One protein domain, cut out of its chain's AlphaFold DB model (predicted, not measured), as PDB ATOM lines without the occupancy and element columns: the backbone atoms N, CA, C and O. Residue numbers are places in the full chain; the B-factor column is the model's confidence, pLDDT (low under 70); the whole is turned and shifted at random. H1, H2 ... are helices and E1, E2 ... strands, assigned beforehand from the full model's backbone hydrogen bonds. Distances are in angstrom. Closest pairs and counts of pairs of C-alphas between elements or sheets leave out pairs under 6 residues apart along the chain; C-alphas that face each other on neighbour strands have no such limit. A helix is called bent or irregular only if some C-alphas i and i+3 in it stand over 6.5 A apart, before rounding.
ATOM      1  N   THR A 282     199.900 183.780 171.354       94.88
ATOM      2  CA  THR A 282     199.351 184.854 170.513       94.88
ATOM      3  C   THR A 282     197.891 184.591 170.178       94.88
ATOM      4  O   THR A 282     197.475 183.445 170.004       94.88
ATOM      5  N   ASP A 283     197.112 185.669 170.076       95.81
ATOM      6  CA  ASP A 283     195.718 185.621 169.641       95.81
ATOM      7  C   ASP A 283     195.651 185.342 168.121       95.81
ATOM      8  O   ASP A 283     196.335 185.981 167.319       95.81
ATOM      9  N   HIS A 284     194.794 184.409 167.713       94.75
ATOM     10  CA  HIS A 284     194.497 184.063 166.326       94.75
ATOM     11  C   HIS A 284     192.982 184.057 166.110       94.75
ATOM     12  O   HIS A 284     192.219 183.872 167.060       94.75
ATOM     13  N   SER A 285     192.526 184.250 164.872       94.19
ATOM     14  CA  SER A 285     191.096 184.226 164.573       94.19
ATOM     15  C   SER A 285     190.764 183.557 163.246       94.19
ATOM     16  O   SER A 285     191.524 183.617 162.281       94.19
ATOM     17  N   GLU A 286     189.594 182.920 163.201       93.94
ATOM     18  CA  GLU A 286     188.978 182.416 161.976       93.94
ATOM     19  C   GLU A 286     187.543 182.930 161.835       93.94
ATOM     20  O   GLU A 286     186.898 183.306 162.817       93.94
ATOM     21  N   THR A 287     187.032 182.951 160.603       94.88
ATOM     22  CA  THR A 287     185.655 183.364 160.322       94.88
ATOM     23  C   THR A 287     184.839 182.239 159.695       94.88
ATOM     24  O   THR A 287     185.350 181.442 158.905       94.88
ATOM     25  N   LYS A 288     183.549 182.170 160.046       95.25
ATOM     26  CA  LYS A 288     182.558 181.258 159.454       95.25
ATOM     27  C   LYS A 288     181.301 182.033 159.092       95.25
ATOM     28  O   LYS A 288     180.816 182.832 159.887       95.25
ATOM     29  N   THR A 289     180.752 181.769 157.914       95.62
ATOM     30  CA  THR A 289     179.479 182.348 157.476       95.62
ATOM     31  C   THR A 289     178.366 181.325 157.649       95.62
ATOM     32  O   THR A 289     178.547 180.159 157.309       95.62
ATOM     33  N   VAL A 290     177.225 181.776 158.162       97.50
ATOM     34  CA  VAL A 290     176.036 180.961 158.425       97.50
ATOM     35  C   VAL A 290     174.834 181.600 157.748       97.50
ATOM     36  O   VAL A 290     174.647 182.817 157.845       97.50
ATOM     37  N   LYS A 291     174.000 180.794 157.088       96.94
ATOM     38  CA  LYS A 291     172.781 181.245 156.416       96.94
ATOM     39  C   LYS A 291     171.527 180.836 157.194       96.94
ATOM     40  O   LYS A 291     171.357 179.686 157.594       96.94
ATOM     41  N   SER A 292     170.613 181.787 157.351       97.56
ATOM     42  CA  SER A 292     169.247 181.580 157.830       97.56
ATOM     43  C   SER A 292     168.271 181.819 156.685       97.56
ATOM     44  O   SER A 292     168.337 182.852 156.020       97.56
ATOM     45  N   THR A 293     167.375 180.864 156.442       97.31
ATOM     46  CA  THR A 293     166.366 180.944 155.378       97.31
ATOM     47  C   THR A 293     164.975 180.692 155.950       97.31
ATOM     48  O   THR A 293     164.744 179.674 156.605       97.31
ATOM     49  N   VAL A 294     164.037 181.598 155.685       97.88
ATOM     50  CA  VAL A 294     162.611 181.428 155.991       97.88
ATOM     51  C   VAL A 294     161.834 181.361 154.681       97.88
ATOM     52  O   VAL A 294     161.882 182.300 153.885       97.88
ATOM     53  N   THR A 295     161.141 180.249 154.439       97.19
ATOM     54  CA  THR A 295     160.287 180.050 153.258       97.19
ATOM     55  C   THR A 295     158.810 180.140 153.627       97.19
ATOM     56  O   THR A 295     158.421 179.878 154.765       97.19
ATOM     57  N   TYR A 296     157.981 180.514 152.651       97.44
ATOM     58  CA  TYR A 296     156.551 180.743 152.838       97.44
ATOM     59  C   TYR A 296     155.754 179.834 151.899       97.44
ATOM     60  O   TYR A 296     155.842 179.962 150.677       97.44
ATOM     61  N   GLU A 297     154.973 178.920 152.467       96.12
ATOM     62  CA  GLU A 297     154.207 177.916 151.726       96.12
ATOM     63  C   GLU A 297     152.695 178.101 151.902       96.12
ATOM     64  O   GLU A 297     152.222 178.705 152.865       96.12
ATOM     65  N   GLY A 298     151.911 177.582 150.952       93.19
ATOM     66  CA  GLY A 298     150.444 177.617 151.019       93.19
ATOM     67  C   GLY A 298     149.798 178.976 150.718       93.19
ATOM     68  O   GLY A 298     148.600 179.126 150.930       93.19
ATOM     69  N   VAL A 299     150.556 179.950 150.204       94.00
ATOM     70  CA  VAL A 299     150.100 181.329 149.955       94.00
ATOM     71  C   VAL A 299     150.147 181.714 148.474       94.00
ATOM     72  O   VAL A 299     151.037 181.276 147.738       94.00
ATOM     73  N   LYS A 300     149.199 182.553 148.032       89.12
ATOM     74  CA  LYS A 300     149.163 183.148 146.687       89.12
ATOM     75  C   LYS A 300     149.014 184.680 146.769       89.12
ATOM     76  O   LYS A 300     148.204 185.150 147.563       89.12
ATOM     77  N   PRO A 301     149.755 185.457 145.954       90.00
ATOM     78  CA  PRO A 301     150.880 185.006 145.130       90.00
ATOM     79  C   PRO A 301     152.011 184.421 145.996       90.00
ATOM     80  O   PRO A 301     152.076 184.677 147.200       90.00
ATOM     81  N   ALA A 302     152.880 183.605 145.391       92.38
ATOM     82  CA  ALA A 302     154.014 183.012 146.098       92.38
ATOM     83  C   ALA A 302     154.920 184.115 146.666       92.38
ATOM     84  O   ALA A 302     155.253 185.070 145.962       92.38
ATOM     85  N   GLN A 303     155.307 183.984 147.935       94.19
ATOM     86  CA  GLN A 303     156.160 184.962 148.609       94.19
ATOM     87  C   GLN A 303     157.632 184.558 148.474       94.19
ATOM     88  O   GLN A 303     157.974 183.377 148.549       94.19
ATOM     89  N   ALA A 304     158.508 185.542 148.269       94.56
ATOM     90  CA  ALA A 304     159.946 185.304 148.208       94.56
ATOM     91  C   ALA A 304     160.478 184.872 149.582       94.56
ATOM     92  O   ALA A 304     160.050 185.404 150.605       94.56
ATOM     93  N   ALA A 305     161.429 183.936 149.602       95.50
ATOM     94  CA  ALA A 305     162.093 183.535 150.838       95.50
ATOM     95  C   ALA A 305     162.844 184.721 151.463       95.50
ATOM     96  O   ALA A 305     163.417 185.555 150.759       95.50
ATOM     97  N   SER A 306     162.850 184.789 152.791       95.44
ATOM     98  CA  SER A 306     163.656 185.754 153.534       95.44
ATOM     99  C   SER A 306     164.972 185.102 153.933       95.44
ATOM    100  O   SER A 306     164.978 184.093 154.638       95.44
ATOM    101  N   GLU A 307     166.081 185.676 153.480       96.00
ATOM    102  CA  GLU A 307     167.424 185.175 153.762       96.00
ATOM    103  C   GLU A 307     168.195 186.179 154.617       96.00
ATOM    104  O   GLU A 307     168.163 187.384 154.371       96.00
ATOM    105  N   GLN A 308     168.897 185.670 155.622       96.06
ATOM    106  CA  GLN A 308     169.855 186.419 156.426       96.06
ATOM    107  C   GLN A 308     171.168 185.644 156.463       96.06
ATOM    108  O   GLN A 308     171.176 184.412 156.481       96.06
ATOM    109  N   THR A 309     172.278 186.363 156.507       96.06
ATOM    110  CA  THR A 309     173.608 185.789 156.707       96.06
ATOM    111  C   THR A 309     174.232 186.390 157.951       96.06
ATOM    112  O   THR A 309     173.957 187.539 158.283       96.06
ATOM    113  N   ALA A 310     175.061 185.605 158.628       97.12
ATOM    114  CA  ALA A 310     175.876 186.070 159.736       97.12
ATOM    115  C   ALA A 310     177.302 185.542 159.584       97.12
ATOM    116  O   ALA A 310     177.505 184.368 159.271       97.12
ATOM    117  N   THR A 311     178.281 186.402 159.823       96.56
ATOM    118  CA  THR A 311     179.704 186.094 159.831       96.56
ATOM    119  C   THR A 311     180.190 186.079 161.268       96.56
ATOM    120  O   THR A 311     180.308 187.111 161.930       96.56
ATOM    121  N   VAL A 312     180.485 184.880 161.753       97.50
ATOM    122  CA  VAL A 312     181.047 184.652 163.078       97.50
ATOM    123  C   VAL A 312     182.562 184.738 162.999       97.50
ATOM    124  O   VAL A 312     183.172 184.067 162.174       97.50
ATOM    125  N   THR A 313     183.164 185.534 163.877       97.19
ATOM    126  CA  THR A 313     184.601 185.551 164.162       97.19
ATOM    127  C   THR A 313     184.850 184.790 165.456       97.19
ATOM    128  O   THR A 313     184.310 185.154 166.502       97.19
ATOM    129  N   HIS A 314     185.665 183.743 165.389       95.94
ATOM    130  CA  HIS A 314     186.127 182.976 166.541       95.94
ATOM    131  C   HIS A 314     187.588 183.310 166.804       95.94
ATOM    132  O   HIS A 314     188.421 183.184 165.909       95.94
ATOM    133  N   THR A 315     187.880 183.763 168.019       96.44
ATOM    134  CA  THR A 315     189.224 184.135 168.466       96.44
ATOM    135  C   THR A 315     189.698 183.130 169.506       96.44
ATOM    136  O   THR A 315     189.005 182.897 170.498       96.44
ATOM    137  N   TYR A 316     190.885 182.573 169.292       95.19
ATOM    138  CA  TYR A 316     191.547 181.597 170.159       95.19
ATOM    139  C   TYR A 316     193.036 181.937 170.294       95.19
ATOM    140  O   TYR A 316     193.527 182.847 169.630       95.19
ATOM    141  N   GLN A 317     193.768 181.220 171.147       96.00
ATOM    142  CA  GLN A 317     195.212 181.413 171.305       96.00
ATOM    143  C   GLN A 317     196.008 180.211 170.805       96.00
ATOM    144  O   GLN A 317     195.588 179.059 170.956       96.00
ATOM    145  N   ILE A 318     197.165 180.493 170.216       95.00
ATOM    146  CA  ILE A 318     198.152 179.487 169.823       95.00
ATOM    147  C   ILE A 318     199.390 179.594 170.706       95.00
ATOM    148  O   ILE A 318     199.721 180.663 171.213       95.00
ATOM    149  N   ASP A 319     200.060 178.465 170.877       96.06
ATOM    150  CA  ASP A 319     201.385 178.373 171.471       96.06
ATOM    151  C   ASP A 319     202.434 178.621 170.377       96.06
ATOM    152  O   ASP A 319     202.473 177.894 169.387       96.06
ATOM    153  N   GLU A 320     203.275 179.644 170.536       95.94
ATOM    154  CA  GLU A 320     204.235 180.059 169.498       95.94
ATOM    155  C   GLU A 320     205.419 179.089 169.332       95.94
ATOM    156  O   GLU A 320     206.061 179.068 168.284       95.94
ATOM    157  N   VAL A 321     205.704 178.252 170.334       96.19
ATOM    158  CA  VAL A 321     206.800 177.273 170.275       96.19
ATOM    159  C   VAL A 321     206.363 176.025 169.511       96.19
ATOM    160  O   VAL A 321     207.084 175.510 168.658       96.19
ATOM    161  N   THR A 322     205.168 175.518 169.817       95.00
ATOM    162  CA  THR A 322     204.617 174.296 169.213       95.00
ATOM    163  C   THR A 322     203.759 174.571 167.982       95.00
ATOM    164  O   THR A 322     203.455 173.640 167.237       95.00
ATOM    165  N   THR A 323     203.364 175.827 167.762       93.88
ATOM    166  CA  THR A 323     202.435 176.303 166.718       93.88
ATOM    167  C   THR A 323     201.025 175.709 166.792       93.88
ATOM    168  O   THR A 323     200.225 175.854 165.868       93.88
ATOM    169  N   ASN A 324     200.693 175.047 167.901       93.12
ATOM    170  CA  ASN A 324     199.402 174.404 168.096       93.12
ATOM    171  C   ASN A 324     198.409 175.346 168.782       93.12
ATOM    172  O   ASN A 324     198.773 176.156 169.637       93.12
ATOM    173  N   ARG A 325     197.121 175.180 168.467       94.06
ATOM    174  CA  ARG A 325     196.031 175.816 169.216       94.06
ATOM    175  C   ARG A 325     195.995 175.294 170.651       94.06
ATOM    176  O   ARG A 325     195.997 174.082 170.877       94.06
ATOM    177  N   ILE A 326     195.888 176.213 171.605       94.19
ATOM    178  CA  ILE A 326     195.767 175.896 173.027       94.19
ATOM    179  C   ILE A 326     194.333 175.452 173.299       94.19
ATOM    180  O   ILE A 326     193.391 176.239 173.209       94.19
ATOM    181  N   GLN A 327     194.156 174.178 173.641       92.00
ATOM    182  CA  GLN A 327     192.841 173.644 173.987       92.00
ATOM    183  C   GLN A 327     192.443 174.058 175.408       92.00
ATOM    184  O   GLN A 327     193.286 174.212 176.290       92.00
ATOM    185  N   ALA A 328     191.138 174.144 175.674       88.94
ATOM    186  CA  ALA A 328     190.623 174.486 177.004       88.94
ATOM    187  C   ALA A 328     191.145 173.545 178.113       88.94
ATOM    188  O   ALA A 328     191.404 173.993 179.231       88.94
ATOM    189  N   ALA A 329     191.355 172.261 177.799       89.81
ATOM    190  CA  ALA A 329     191.920 171.275 178.725       89.81
ATOM    191  C   ALA A 329     193.384 171.566 179.110       89.81
ATOM    192  O   ALA A 329     193.816 171.189 180.197       89.81
ATOM    193  N   ASP A 330     194.127 172.264 178.248       91.25
ATOM    194  CA  ASP A 330     195.529 172.628 178.459       91.25
ATOM    195  C   ASP A 330     195.700 174.024 179.074       91.25
ATOM    196  O   ASP A 330     196.814 174.401 179.431       91.25
ATOM    197  N   SER A 331     194.613 174.780 179.262       90.62
ATOM    198  CA  SER A 331     194.635 176.159 179.782       90.62
ATOM    199  C   SER A 331     195.436 176.329 181.079       90.62
ATOM    200  O   SER A 331     196.145 177.321 181.249       90.62
ATOM    201  N   ALA A 332     195.397 175.340 181.978       90.12
ATOM    202  CA  ALA A 332     196.141 175.358 183.237       90.12
ATOM    203  C   ALA A 332     197.664 175.479 183.039       90.12
ATOM    204  O   ALA A 332     198.337 176.086 183.871       90.12
ATOM    205  N   LYS A 333     198.204 174.970 181.921       90.19
ATOM    206  CA  LYS A 333     199.631 175.081 181.573       90.19
ATOM    207  C   LYS A 333     200.052 176.521 181.272       90.19
ATOM    208  O   LYS A 333     201.230 176.819 181.403       90.19
ATOM    209  N   TYR A 334     199.114 177.409 180.934       90.06
ATOM    210  CA  TYR A 334     199.366 178.799 180.523       90.06
ATOM    211  C   TYR A 334     198.754 179.839 181.481       90.06
ATOM    212  O   TYR A 334     198.923 181.044 181.297       90.06
ATOM    213  N   ALA A 335     198.037 179.392 182.518       81.19
ATOM    214  CA  ALA A 335     197.287 180.264 183.420       81.19
ATOM    215  C   ALA A 335     198.163 181.044 184.418       81.19
ATOM    216  O   ALA A 335     197.741 182.093 184.901       81.19
ATOM    217  N   ALA A 336     199.365 180.543 184.732       78.31
ATOM    218  CA  ALA A 336     200.219 181.079 185.797       78.31
ATOM    219  C   ALA A 336     200.620 182.552 185.589       78.31
ATOM    220  O   ALA A 336     200.752 183.288 186.565       78.31
ATOM    221  N   ASP A 337     200.736 182.995 184.336       75.69
ATOM    222  CA  ASP A 337     201.188 184.346 183.981       75.69
ATOM    223  C   ASP A 337     200.048 185.275 183.542       75.69
ATOM    224  O   ASP A 337     200.294 186.346 182.993       75.69
ATOM    225  N   ALA A 338     198.789 184.862 183.742       82.19
ATOM    226  CA  ALA A 338     197.585 185.607 183.349       82.19
ATOM    227  C   ALA A 338     197.537 186.037 181.862       82.19
ATOM    228  O   ALA A 338     196.738 186.897 181.489       82.19
ATOM    229  N   LYS A 339     198.371 185.433 181.003       86.31
ATOM    230  CA  LYS A 339     198.392 185.677 179.555       86.31
ATOM    231  C   LYS A 339     197.261 184.934 178.831       86.31
ATOM    232  O   LYS A 339     196.752 185.440 177.828       86.31
ATOM    233  N   TYR A 340     196.881 183.747 179.325       91.75
ATOM    234  CA  TYR A 340     195.868 182.901 178.689       91.75
ATOM    235  C   TYR A 340     194.475 183.540 178.712       91.75
ATOM    236  O   TYR A 340     194.002 184.006 179.751       91.75
ATOM    237  N   LYS A 341     193.795 183.490 177.569       91.88
ATOM    238  CA  LYS A 341     192.410 183.909 177.372       91.88
ATOM    239  C   LYS A 341     191.626 182.733 176.802       91.88
ATOM    240  O   LYS A 341     192.070 182.082 175.860       91.88
ATOM    241  N   ALA A 342     190.447 182.489 177.364       92.44
ATOM    242  CA  ALA A 342     189.514 181.537 176.782       92.44
ATOM    243  C   ALA A 342     189.016 182.035 175.419       92.44
ATOM    244  O   ALA A 342     188.976 183.242 175.165       92.44
ATOM    245  N   ASP A 343     188.598 181.095 174.580       95.00
ATOM    246  CA  ASP A 343     188.009 181.379 173.280       95.00
ATOM    247  C   ASP A 343     186.838 182.358 173.374       95.00
ATOM    248  O   ASP A 343     186.015 182.303 174.295       95.00
ATOM    249  N   THR A 344     186.746 183.235 172.379       96.12
ATOM    250  CA  THR A 344     185.659 184.210 172.278       96.12
ATOM    251  C   THR A 344     185.044 184.214 170.893       96.12
ATOM    252  O   THR A 344     185.703 183.930 169.892       96.12
ATOM    253  N   TYR A 345     183.761 184.559 170.849       97.38
ATOM    254  CA  TYR A 345     182.966 184.594 169.631       97.38
ATOM    255  C   TYR A 345     182.351 185.977 169.448       97.38
ATOM    256  O   TYR A 345     181.811 186.565 170.386       97.38
ATOM    257  N   ALA A 346     182.406 186.489 168.226       97.00
ATOM    258  CA  ALA A 346     181.781 187.743 167.840       97.00
ATOM    259  C   ALA A 346     181.058 187.572 166.504       97.00
ATOM    260  O   ALA A 346     181.458 186.765 165.673       97.00
ATOM    261  N   VAL A 347     179.993 188.338 166.299       96.75
ATOM    262  CA  VAL A 347     179.292 188.439 165.016       96.75
ATOM    263  C   VAL A 347     179.494 189.853 164.480       96.75
ATOM    264  O   VAL A 347     179.666 190.780 165.280       96.75
ATOM    265  N   ALA A 348     179.541 190.026 163.158       92.00
ATOM    266  CA  ALA A 348     179.717 191.351 162.575       92.00
ATOM    267  C   ALA A 348     178.574 192.286 163.006       92.00
ATOM    268  O   ALA A 348     177.425 191.871 163.144       92.00
ATOM    269  N   ALA A 349     178.897 193.552 163.275       88.31
ATOM    270  CA  ALA A 349     177.951 194.495 163.875       88.31
ATOM    271  C   ALA A 349     176.768 194.850 162.954       88.31
ATOM    272  O   ALA A 349     175.734 195.315 163.429       88.31
ATOM    273  N   ASP A 350     176.943 194.672 161.647       92.12
ATOM    274  CA  ASP A 350     175.963 194.898 160.589       92.12
ATOM    275  C   ASP A 350     175.127 193.656 160.249       92.12
ATOM    276  O   ASP A 350     174.097 193.782 159.581       92.12
ATOM    277  N   ASP A 351     175.508 192.478 160.746       94.69
ATOM    278  CA  ASP A 351     174.728 191.265 160.550       94.69
ATOM    279  C   ASP A 351     173.460 191.279 161.411       94.69
ATOM    280  O   ASP A 351     173.445 191.685 162.575       94.69
ATOM    281  N   ALA A 352     172.368 190.763 160.849       91.38
ATOM    282  CA  ALA A 352     171.080 190.652 161.529       91.38
ATOM    283  C   ALA A 352     171.050 189.464 162.511       91.38
ATOM    284  O   ALA A 352     170.157 188.617 162.445       91.38
ATOM    285  N   ALA A 353     172.033 189.372 163.402       96.75
ATOM    286  CA  ALA A 353     172.163 188.293 164.369       96.75
ATOM    287  C   ALA A 353     172.863 188.750 165.655       96.75
ATOM    288  O   ALA A 353     173.506 189.790 165.734       96.75
ATOM    289  N   THR A 354     172.737 187.923 166.684       96.62
ATOM    290  CA  THR A 354     173.428 188.053 167.967       96.62
ATOM    291  C   THR A 354     174.119 186.737 168.287       96.62
ATOM    292  O   THR A 354     173.651 185.673 167.878       96.62
ATOM    293  N   ILE A 355     175.225 186.798 169.023       97.94
ATOM    294  CA  ILE A 355     176.007 185.619 169.386       97.94
ATOM    295  C   ILE A 355     176.333 185.622 170.875       97.94
ATOM    296  O   ILE A 355     176.589 186.670 171.471       97.94
ATOM    297  N   ASN A 356     176.330 184.444 171.487       97.50
ATOM    298  CA  ASN A 356     176.880 184.278 172.823       97.50
ATOM    299  C   ASN A 356     178.413 184.293 172.745       97.50
ATOM    300  O   ASN A 356     179.007 183.398 172.151       97.50
ATOM    301  N   ALA A 357     179.060 185.272 173.379       96.19
ATOM    302  CA  ALA A 357     180.509 185.452 173.284       96.19
ATOM    303  C   ALA A 357     181.347 184.288 173.847       96.19
ATOM    304  O   ALA A 357     182.542 184.230 173.575       96.19
ATOM    305  N   THR A 358     180.745 183.372 174.615       94.25
ATOM    306  CA  THR A 358     181.425 182.230 175.248       94.25
ATOM    307  C   THR A 358     181.085 180.897 174.587       94.25
ATOM    308  O   THR A 358     181.977 180.086 174.370       94.25
ATOM    309  N   THR A 359     179.810 180.641 174.273       95.06
ATOM    310  CA  THR A 359     179.396 179.375 173.630       95.06
ATOM    311  C   THR A 359     179.417 179.452 172.104       95.06
ATOM    312  O   THR A 359     179.394 178.427 171.427       95.06
ATOM    313  N   GLY A 360     179.437 180.666 171.552       95.69
ATOM    314  CA  GLY A 360     179.304 180.934 170.125       95.69
ATOM    315  C   GLY A 360     177.896 180.694 169.572       95.69
ATOM    316  O   GLY A 360     177.716 180.782 168.362       95.69
ATOM    317  N   ASP A 361     176.901 180.383 170.412       97.25
ATOM    318  CA  ASP A 361     175.545 180.101 169.935       97.25
ATOM    319  C   ASP A 361     174.957 181.328 169.238       97.25
ATOM    320  O   ASP A 361     174.895 182.422 169.811       97.25
ATOM    321  N   LEU A 362     174.510 181.125 168.001       97.69
ATOM    322  CA  LEU A 362     174.065 182.174 167.101       97.69
ATOM    323  C   LEU A 362     172.536 182.245 167.090       97.69
ATOM    324  O   LEU A 362     171.835 181.244 166.925       97.69
ATOM    325  N   THR A 363     172.006 183.452 167.249       97.62
ATOM    326  CA  THR A 363     170.575 183.747 167.182       97.62
ATOM    327  C   THR A 363     170.340 184.848 166.162       97.62
ATOM    328  O   THR A 363     170.752 185.987 166.377       97.62
ATOM    329  N   PHE A 364     169.650 184.517 165.076       97.94
ATOM    330  CA  PHE A 364     169.250 185.488 164.065       97.94
ATOM    331  C   PHE A 364     168.143 186.407 164.596       97.94
ATOM    332  O   PHE A 364     167.376 186.043 165.498       97.94
ATOM    333  N   ASN A 365     168.076 187.614 164.043       95.75
ATOM    334  CA  ASN A 365     167.005 188.558 164.319       95.75
ATOM    335  C   ASN A 365     165.670 188.014 163.803       95.75
ATOM    336  O   ASN A 365     165.616 187.218 162.866       95.75
ATOM    337  N   ASP A 366     164.585 188.473 164.417       96.44
ATOM    338  CA  ASP A 366     163.250 188.002 164.072       96.44
ATOM    339  C   ASP A 366     162.911 188.385 162.619       96.44
ATOM    340  O   ASP A 366     163.086 189.532 162.201       96.44
ATOM    341  N   VAL A 367     162.415 187.415 161.852       96.38
ATOM    342  CA  VAL A 367     161.875 187.620 160.505       96.38
ATOM    343  C   VAL A 367     160.359 187.694 160.611       96.38
ATOM    344  O   VAL A 367     159.727 186.745 161.075       96.38
ATOM    345  N   THR A 368     159.774 188.813 160.193       96.25
ATOM    346  CA  THR A 368     158.317 188.994 160.169       96.25
ATOM    347  C   THR A 368     157.730 188.375 158.908       96.25
ATOM    348  O   THR A 368     158.129 188.732 157.798       96.25
ATOM    349  N   SER A 369     156.750 187.491 159.074       96.94
ATOM    350  CA  SER A 369     156.038 186.868 157.959       96.94
ATOM    351  C   SER A 369     155.199 187.910 157.198       96.94
ATOM    352  O   SER A 369     154.505 188.708 157.838       96.94
ATOM    353  N   PRO A 370     155.211 187.922 155.852       95.69
ATOM    354  CA  PRO A 370     154.400 188.840 155.054       95.69
ATOM    355  C   PRO A 370     152.906 188.772 155.392       95.69
ATOM    356  O   PRO A 370     152.333 187.696 155.570       95.69
ATOM    357  N   VAL A 371     152.233 189.917 155.430       94.25
ATOM    358  CA  VAL A 371     150.770 189.948 155.554       94.25
ATOM    359  C   VAL A 371     150.176 189.785 154.161       94.25
ATOM    360  O   VAL A 371     150.365 190.652 153.311       94.25
ATOM    361  N   VAL A 372     149.463 188.681 153.923       94.75
ATOM    362  CA  VAL A 372     148.824 188.401 152.630       94.75
ATOM    363  C   VAL A 372     147.300 188.384 152.801       94.75
ATOM    364  O   VAL A 372     146.795 187.591 153.601       94.75
ATOM    365  N   PRO A 373     146.544 189.246 152.088       94.00
ATOM    366  CA  PRO A 373     145.091 189.313 152.208       94.00
ATOM    367  C   PRO A 373     144.413 187.960 151.998       94.00
ATOM    368  O   PRO A 373     144.733 187.217 151.077       94.00
ATOM    369  N   GLY A 374     143.460 187.633 152.869       93.19
ATOM    370  CA  GLY A 374     142.735 186.366 152.792       93.19
ATOM    371  C   GLY A 374     143.530 185.142 153.253       93.19
ATOM    372  O   GLY A 374     142.978 184.047 153.199       93.19
ATOM    373  N   TYR A 375     144.751 185.298 153.765       96.31
ATOM    374  CA  TYR A 375     145.525 184.216 154.368       96.31
ATOM    375  C   TYR A 375     145.945 184.558 155.800       96.31
ATOM    376  O   TYR A 375     146.076 185.722 156.171       96.31
ATOM    377  N   THR A 376     146.169 183.523 156.606       95.19
ATOM    378  CA  THR A 376     146.716 183.639 157.962       95.19
ATOM    379  C   THR A 376     147.962 182.770 158.065       95.19
ATOM    380  O   THR A 376     147.879 181.565 157.831       95.19
ATOM    381  N   ALA A 377     149.107 183.369 158.402       97.12
ATOM    382  CA  ALA A 377     150.332 182.626 158.692       97.12
ATOM    383  C   ALA A 377     150.198 181.860 160.017       97.12
ATOM    384  O   ALA A 377     149.653 182.392 160.985       97.12
ATOM    385  N   ASP A 378     150.735 180.641 160.082       97.00
ATOM    386  CA  ASP A 378     150.857 179.877 161.327       97.00
ATOM    387  C   ASP A 378     151.818 180.543 162.329       97.00
ATOM    388  O   ASP A 378     151.636 180.430 163.543       97.00
ATOM    389  N   GLN A 379     152.811 181.278 161.820       94.56
ATOM    390  CA  GLN A 379     153.796 182.031 162.592       94.56
ATOM    391  C   GLN A 379     153.925 183.459 162.056       94.56
ATOM    392  O   GLN A 379     154.222 183.671 160.882       94.56
ATOM    393  N   LEU A 380     153.728 184.454 162.926       95.00
ATOM    394  CA  LEU A 380     153.878 185.874 162.567       95.00
ATOM    395  C   LEU A 380     155.340 186.328 162.558       95.00
ATOM    396  O   LEU A 380     155.705 187.225 161.801       95.00
ATOM    397  N   THR A 381     156.162 185.716 163.406       95.56
ATOM    398  CA  THR A 381     157.599 185.965 163.477       95.56
ATOM    399  C   THR A 381     158.342 184.647 163.621       95.56
ATOM    400  O   THR A 381     157.916 183.755 164.356       95.56
ATOM    401  N   VAL A 382     159.468 184.533 162.926       96.75
ATOM    402  CA  VAL A 382     160.361 183.375 162.987       96.75
ATOM    403  C   VAL A 382     161.703 183.819 163.546       96.75
ATOM    404  O   VAL A 382     162.276 184.807 163.090       96.75
ATOM    405  N   LYS A 383     162.217 183.073 164.526       96.38
ATOM    406  CA  LYS A 383     163.517 183.331 165.154       96.38
ATOM    407  C   LYS A 383     164.399 182.092 165.073       96.38
ATOM    408  O   LYS A 383     164.322 181.206 165.926       96.38
ATOM    409  N   ASN A 384     165.251 182.051 164.056       97.19
ATOM    410  CA  ASN A 384     166.173 180.943 163.849       97.19
ATOM    411  C   ASN A 384     167.384 181.024 164.787       97.19
ATOM    412  O   ASN A 384     167.903 182.101 165.091       97.19
ATOM    413  N   LYS A 385     167.844 179.858 165.237       96.50
ATOM    414  CA  LYS A 385     169.003 179.702 166.121       96.50
ATOM    415  C   LYS A 385     169.819 178.501 165.682       96.50
ATOM    416  O   LYS A 385     169.238 177.493 165.292       96.50
ATOM    417  N   THR A 386     171.134 178.592 165.808       97.50
ATOM    418  CA  THR A 386     172.048 177.474 165.572       97.50
ATOM    419  C   THR A 386     173.136 177.478 166.637       97.50
ATOM    420  O   THR A 386     173.571 178.539 167.089       97.50
ATOM    421  N   ALA A 387     173.528 176.292 167.088       96.69
ATOM    422  CA  ALA A 387     174.556 176.129 168.108       96.69
ATOM    423  C   ALA A 387     175.926 175.936 167.453       96.69
ATOM    424  O   ALA A 387     176.024 175.335 166.379       96.69
ATOM    425  N   THR A 388     176.983 176.401 168.115       96.69
ATOM    426  CA  THR A 388     178.352 176.136 167.653       96.69
ATOM    427  C   THR A 388     178.674 174.659 167.795       96.69
ATOM    428  O   THR A 388     178.429 174.046 168.835       96.69
ATOM    429  N   LYS A 389     179.305 174.084 166.774       94.81
ATOM    430  CA  LYS A 389     179.919 172.758 166.838       94.81
ATOM    431  C   LYS A 389     181.428 172.914 166.896       94.81
ATOM    432  O   LYS A 389     182.025 173.453 165.968       94.81
ATOM    433  N   VAL A 390     182.030 172.412 167.969       92.62
ATOM    434  CA  VAL A 390     183.476 172.480 168.210       92.62
ATOM    435  C   VAL A 390     184.059 171.077 168.046       92.62
ATOM    436  O   VAL A 390     183.627 170.143 168.722       92.62
ATOM    437  N   ALA A 391     185.001 170.913 167.118       91.44
ATOM    438  CA  ALA A 391     185.698 169.647 166.891       91.44
ATOM    439  C   ALA A 391     186.741 169.359 167.992       91.44
ATOM    440  O   ALA A 391     186.968 170.168 168.888       91.44
ATOM    441  N   THR A 392     187.409 168.202 167.943       87.81
ATOM    442  CA  THR A 392     188.448 167.836 168.930       87.81
ATOM    443  C   THR A 392     189.712 168.688 168.836       87.81
ATOM    444  O   THR A 392     190.378 168.894 169.843       87.81
ATOM    445  N   ASP A 393     190.042 169.192 167.645       86.56
ATOM    446  CA  ASP A 393     191.085 170.212 167.443       86.56
ATOM    447  C   ASP A 393     190.569 171.640 167.731       86.56
ATOM    448  O   ASP A 393     191.323 172.614 167.683       86.56
ATOM    449  N   GLY A 394     189.277 171.732 168.068       87.25
ATOM    450  CA  GLY A 394     188.423 172.897 168.270       87.25
ATOM    451  C   GLY A 394     188.351 173.905 167.137       87.25
ATOM    452  O   GLY A 394     188.029 175.064 167.381       87.25
ATOM    453  N   THR A 395     188.531 173.427 165.907       89.31
ATOM    454  CA  THR A 395     187.892 174.035 164.737       89.31
ATOM    455  C   THR A 395     186.387 174.167 164.978       89.31
ATOM    456  O   THR A 395     185.751 173.238 165.496       89.31
ATOM    457  N   ILE A 396     185.807 175.299 164.575       94.25
ATOM    458  CA  ILE A 396     184.377 175.565 164.759       94.25
ATOM    459  C   ILE A 396     183.572 175.402 163.464       94.25
ATOM    460  O   ILE A 396     184.059 175.612 162.351       94.25
ATOM    461  N   SER A 397     182.302 175.028 163.597       95.19
ATOM    462  CA  SER A 397     181.337 174.967 162.495       95.19
ATOM    463  C   SER A 397     179.916 175.259 162.973       95.19
ATOM    464  O   SER A 397     179.612 175.156 164.162       95.19
ATOM    465  N   TYR A 398     179.048 175.608 162.029       97.06
ATOM    466  CA  TYR A 398     177.632 175.886 162.248       97.06
ATOM    467  C   TYR A 398     176.806 175.194 161.168       97.06
ATOM    468  O   TYR A 398     177.265 175.068 160.033       97.06
ATOM    469  N   ASP A 399     175.591 174.779 161.516       96.38
ATOM    470  CA  ASP A 399     174.605 174.373 160.516       96.38
ATOM    471  C   ASP A 399     173.834 175.600 160.030       96.38
ATOM    472  O   ASP A 399     173.409 176.429 160.845       96.38
ATOM    473  N   ASP A 400     173.597 175.662 158.720       97.00
ATOM    474  CA  ASP A 400     172.586 176.546 158.150       97.00
ATOM    475  C   ASP A 400     171.200 176.157 158.673       97.00
ATOM    476  O   ASP A 400     170.892 174.982 158.897       97.00
ATOM    477  N   VAL A 401     170.347 177.162 158.857       96.75
ATOM    478  CA  VAL A 401     169.036 176.991 159.486       96.75
ATOM    479  C   VAL A 401     167.918 177.391 158.545       96.75
ATOM    480  O   VAL A 401     167.920 178.469 157.948       96.75
ATOM    481  N   THR A 402     166.932 176.507 158.432       96.31
ATOM    482  CA  THR A 402     165.759 176.690 157.582       96.31
ATOM    483  C   THR A 402     164.488 176.582 158.407       96.31
ATOM    484  O   THR A 402     164.339 175.638 159.183       96.31
ATOM    485  N   ALA A 403     163.553 177.502 158.193       96.81
ATOM    486  CA  ALA A 403     162.214 177.449 158.763       96.81
ATOM    487  C   ALA A 403     161.165 177.649 157.668       96.81
ATOM    488  O   ALA A 403     161.390 178.391 156.713       96.81
ATOM    489  N   VAL A 404     160.017 176.993 157.825       96.94
ATOM    490  CA  VAL A 404     158.890 177.080 156.894       96.94
ATOM    491  C   VAL A 404     157.708 177.693 157.631       96.94
ATOM    492  O   VAL A 404     157.305 177.183 158.675       96.94
ATOM    493  N   VAL A 405     157.160 178.773 157.084       98.06
ATOM    494  CA  VAL A 405     155.907 179.391 157.527       98.06
ATOM    495  C   VAL A 405     154.813 178.961 156.564       98.06
ATOM    496  O   VAL A 405     154.933 179.138 155.349       98.06
ATOM    497  N   THR A 406     153.736 178.399 157.099       97.25
ATOM    498  CA  THR A 406     152.611 177.908 156.302       97.25
ATOM    499  C   THR A 406     151.425 178.847 156.442       97.25
ATOM    500  O   THR A 406     151.000 179.180 157.547       97.25
ATOM    501  N   TYR A 407     150.843 179.245 155.316       97.38
ATOM    502  CA  TYR A 407     149.638 180.061 155.295       97.38
ATOM    503  C   TYR A 407     148.397 179.197 155.114       97.38
ATOM    504  O   TYR A 407     148.295 178.394 154.187       97.38
TER     505      TYR A 407
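AT A GLANCE: This is residues 282 to 407 of the 653 residues of an uncharacterized protein of Weissella confusa (UniProt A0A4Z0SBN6). A long, slender rod: a curled sheet like part of a barrel is built on the long hairpin E1 and E2, with E3 and E7 along its edges. The small hairpin E4 and E5 lies across the hollow of the curl, while H1 and E6 lie toward opposite ends of the rod. The printed part has 126 residues, in order E1 E2 H1 E3 E4 E5 E6 E7; it is mostly strand, with under half of its residues in named elements. It is loose, radius of gyration of the C-alphas 19.5 A, spanning 66 by 21 by 20 A.

HOW THE PARTS SIT: The twisted, mixed sheet has the order E3, residues 344 to 347, E2, 306 to 319, E1, 282 to 297, and E7, 401 to 407. E1 and E2 are an antiparallel hairpin, with N 288 and O 312 at 2.9 A. E3 is antiparallel to E2, with N 346 and O 313 at 2.9 A. E7 is parallel to E1 at 18 degrees, with N 403 and O 293 at 2.9 A. E4, 353 to 355, and E5, 362 to 364, form an antiparallel hairpin, with N 354 and O 363 at 2.8 A. The closest C-alphas of E3 and E4, Val 347 and Ile 355, are 6.2 A apart. E6, 375 to 377, pairs with no named strand; its Ala 377 C-alpha is 4.3 A from that of Tyr 407, their closest pair. H1, 328 to 333, is not on the sheet; 0 of 2 O i to N i+4 and 2 of 3 O i to N i+3 pairs are within hydrogen-bond range.

IN THESE COORDINATES: E1 runs 49.4 A from C-alpha 282 at (199.351, 184.854, 170.513), E2 42.4 A and E7 20.1 A, to C-alpha 407 at (149.638, 180.061, 155.295). H1 is irregular: C-alphas 329 and 332 are 7.4 A apart.

THE WHOLE: The farthest C-alphas, Val 321 and Gly 374, are 67.0 A apart. The printed part has no cut; the link E6 to E7 is long, 23 residues. No printed residue is under 70 in pLDDT.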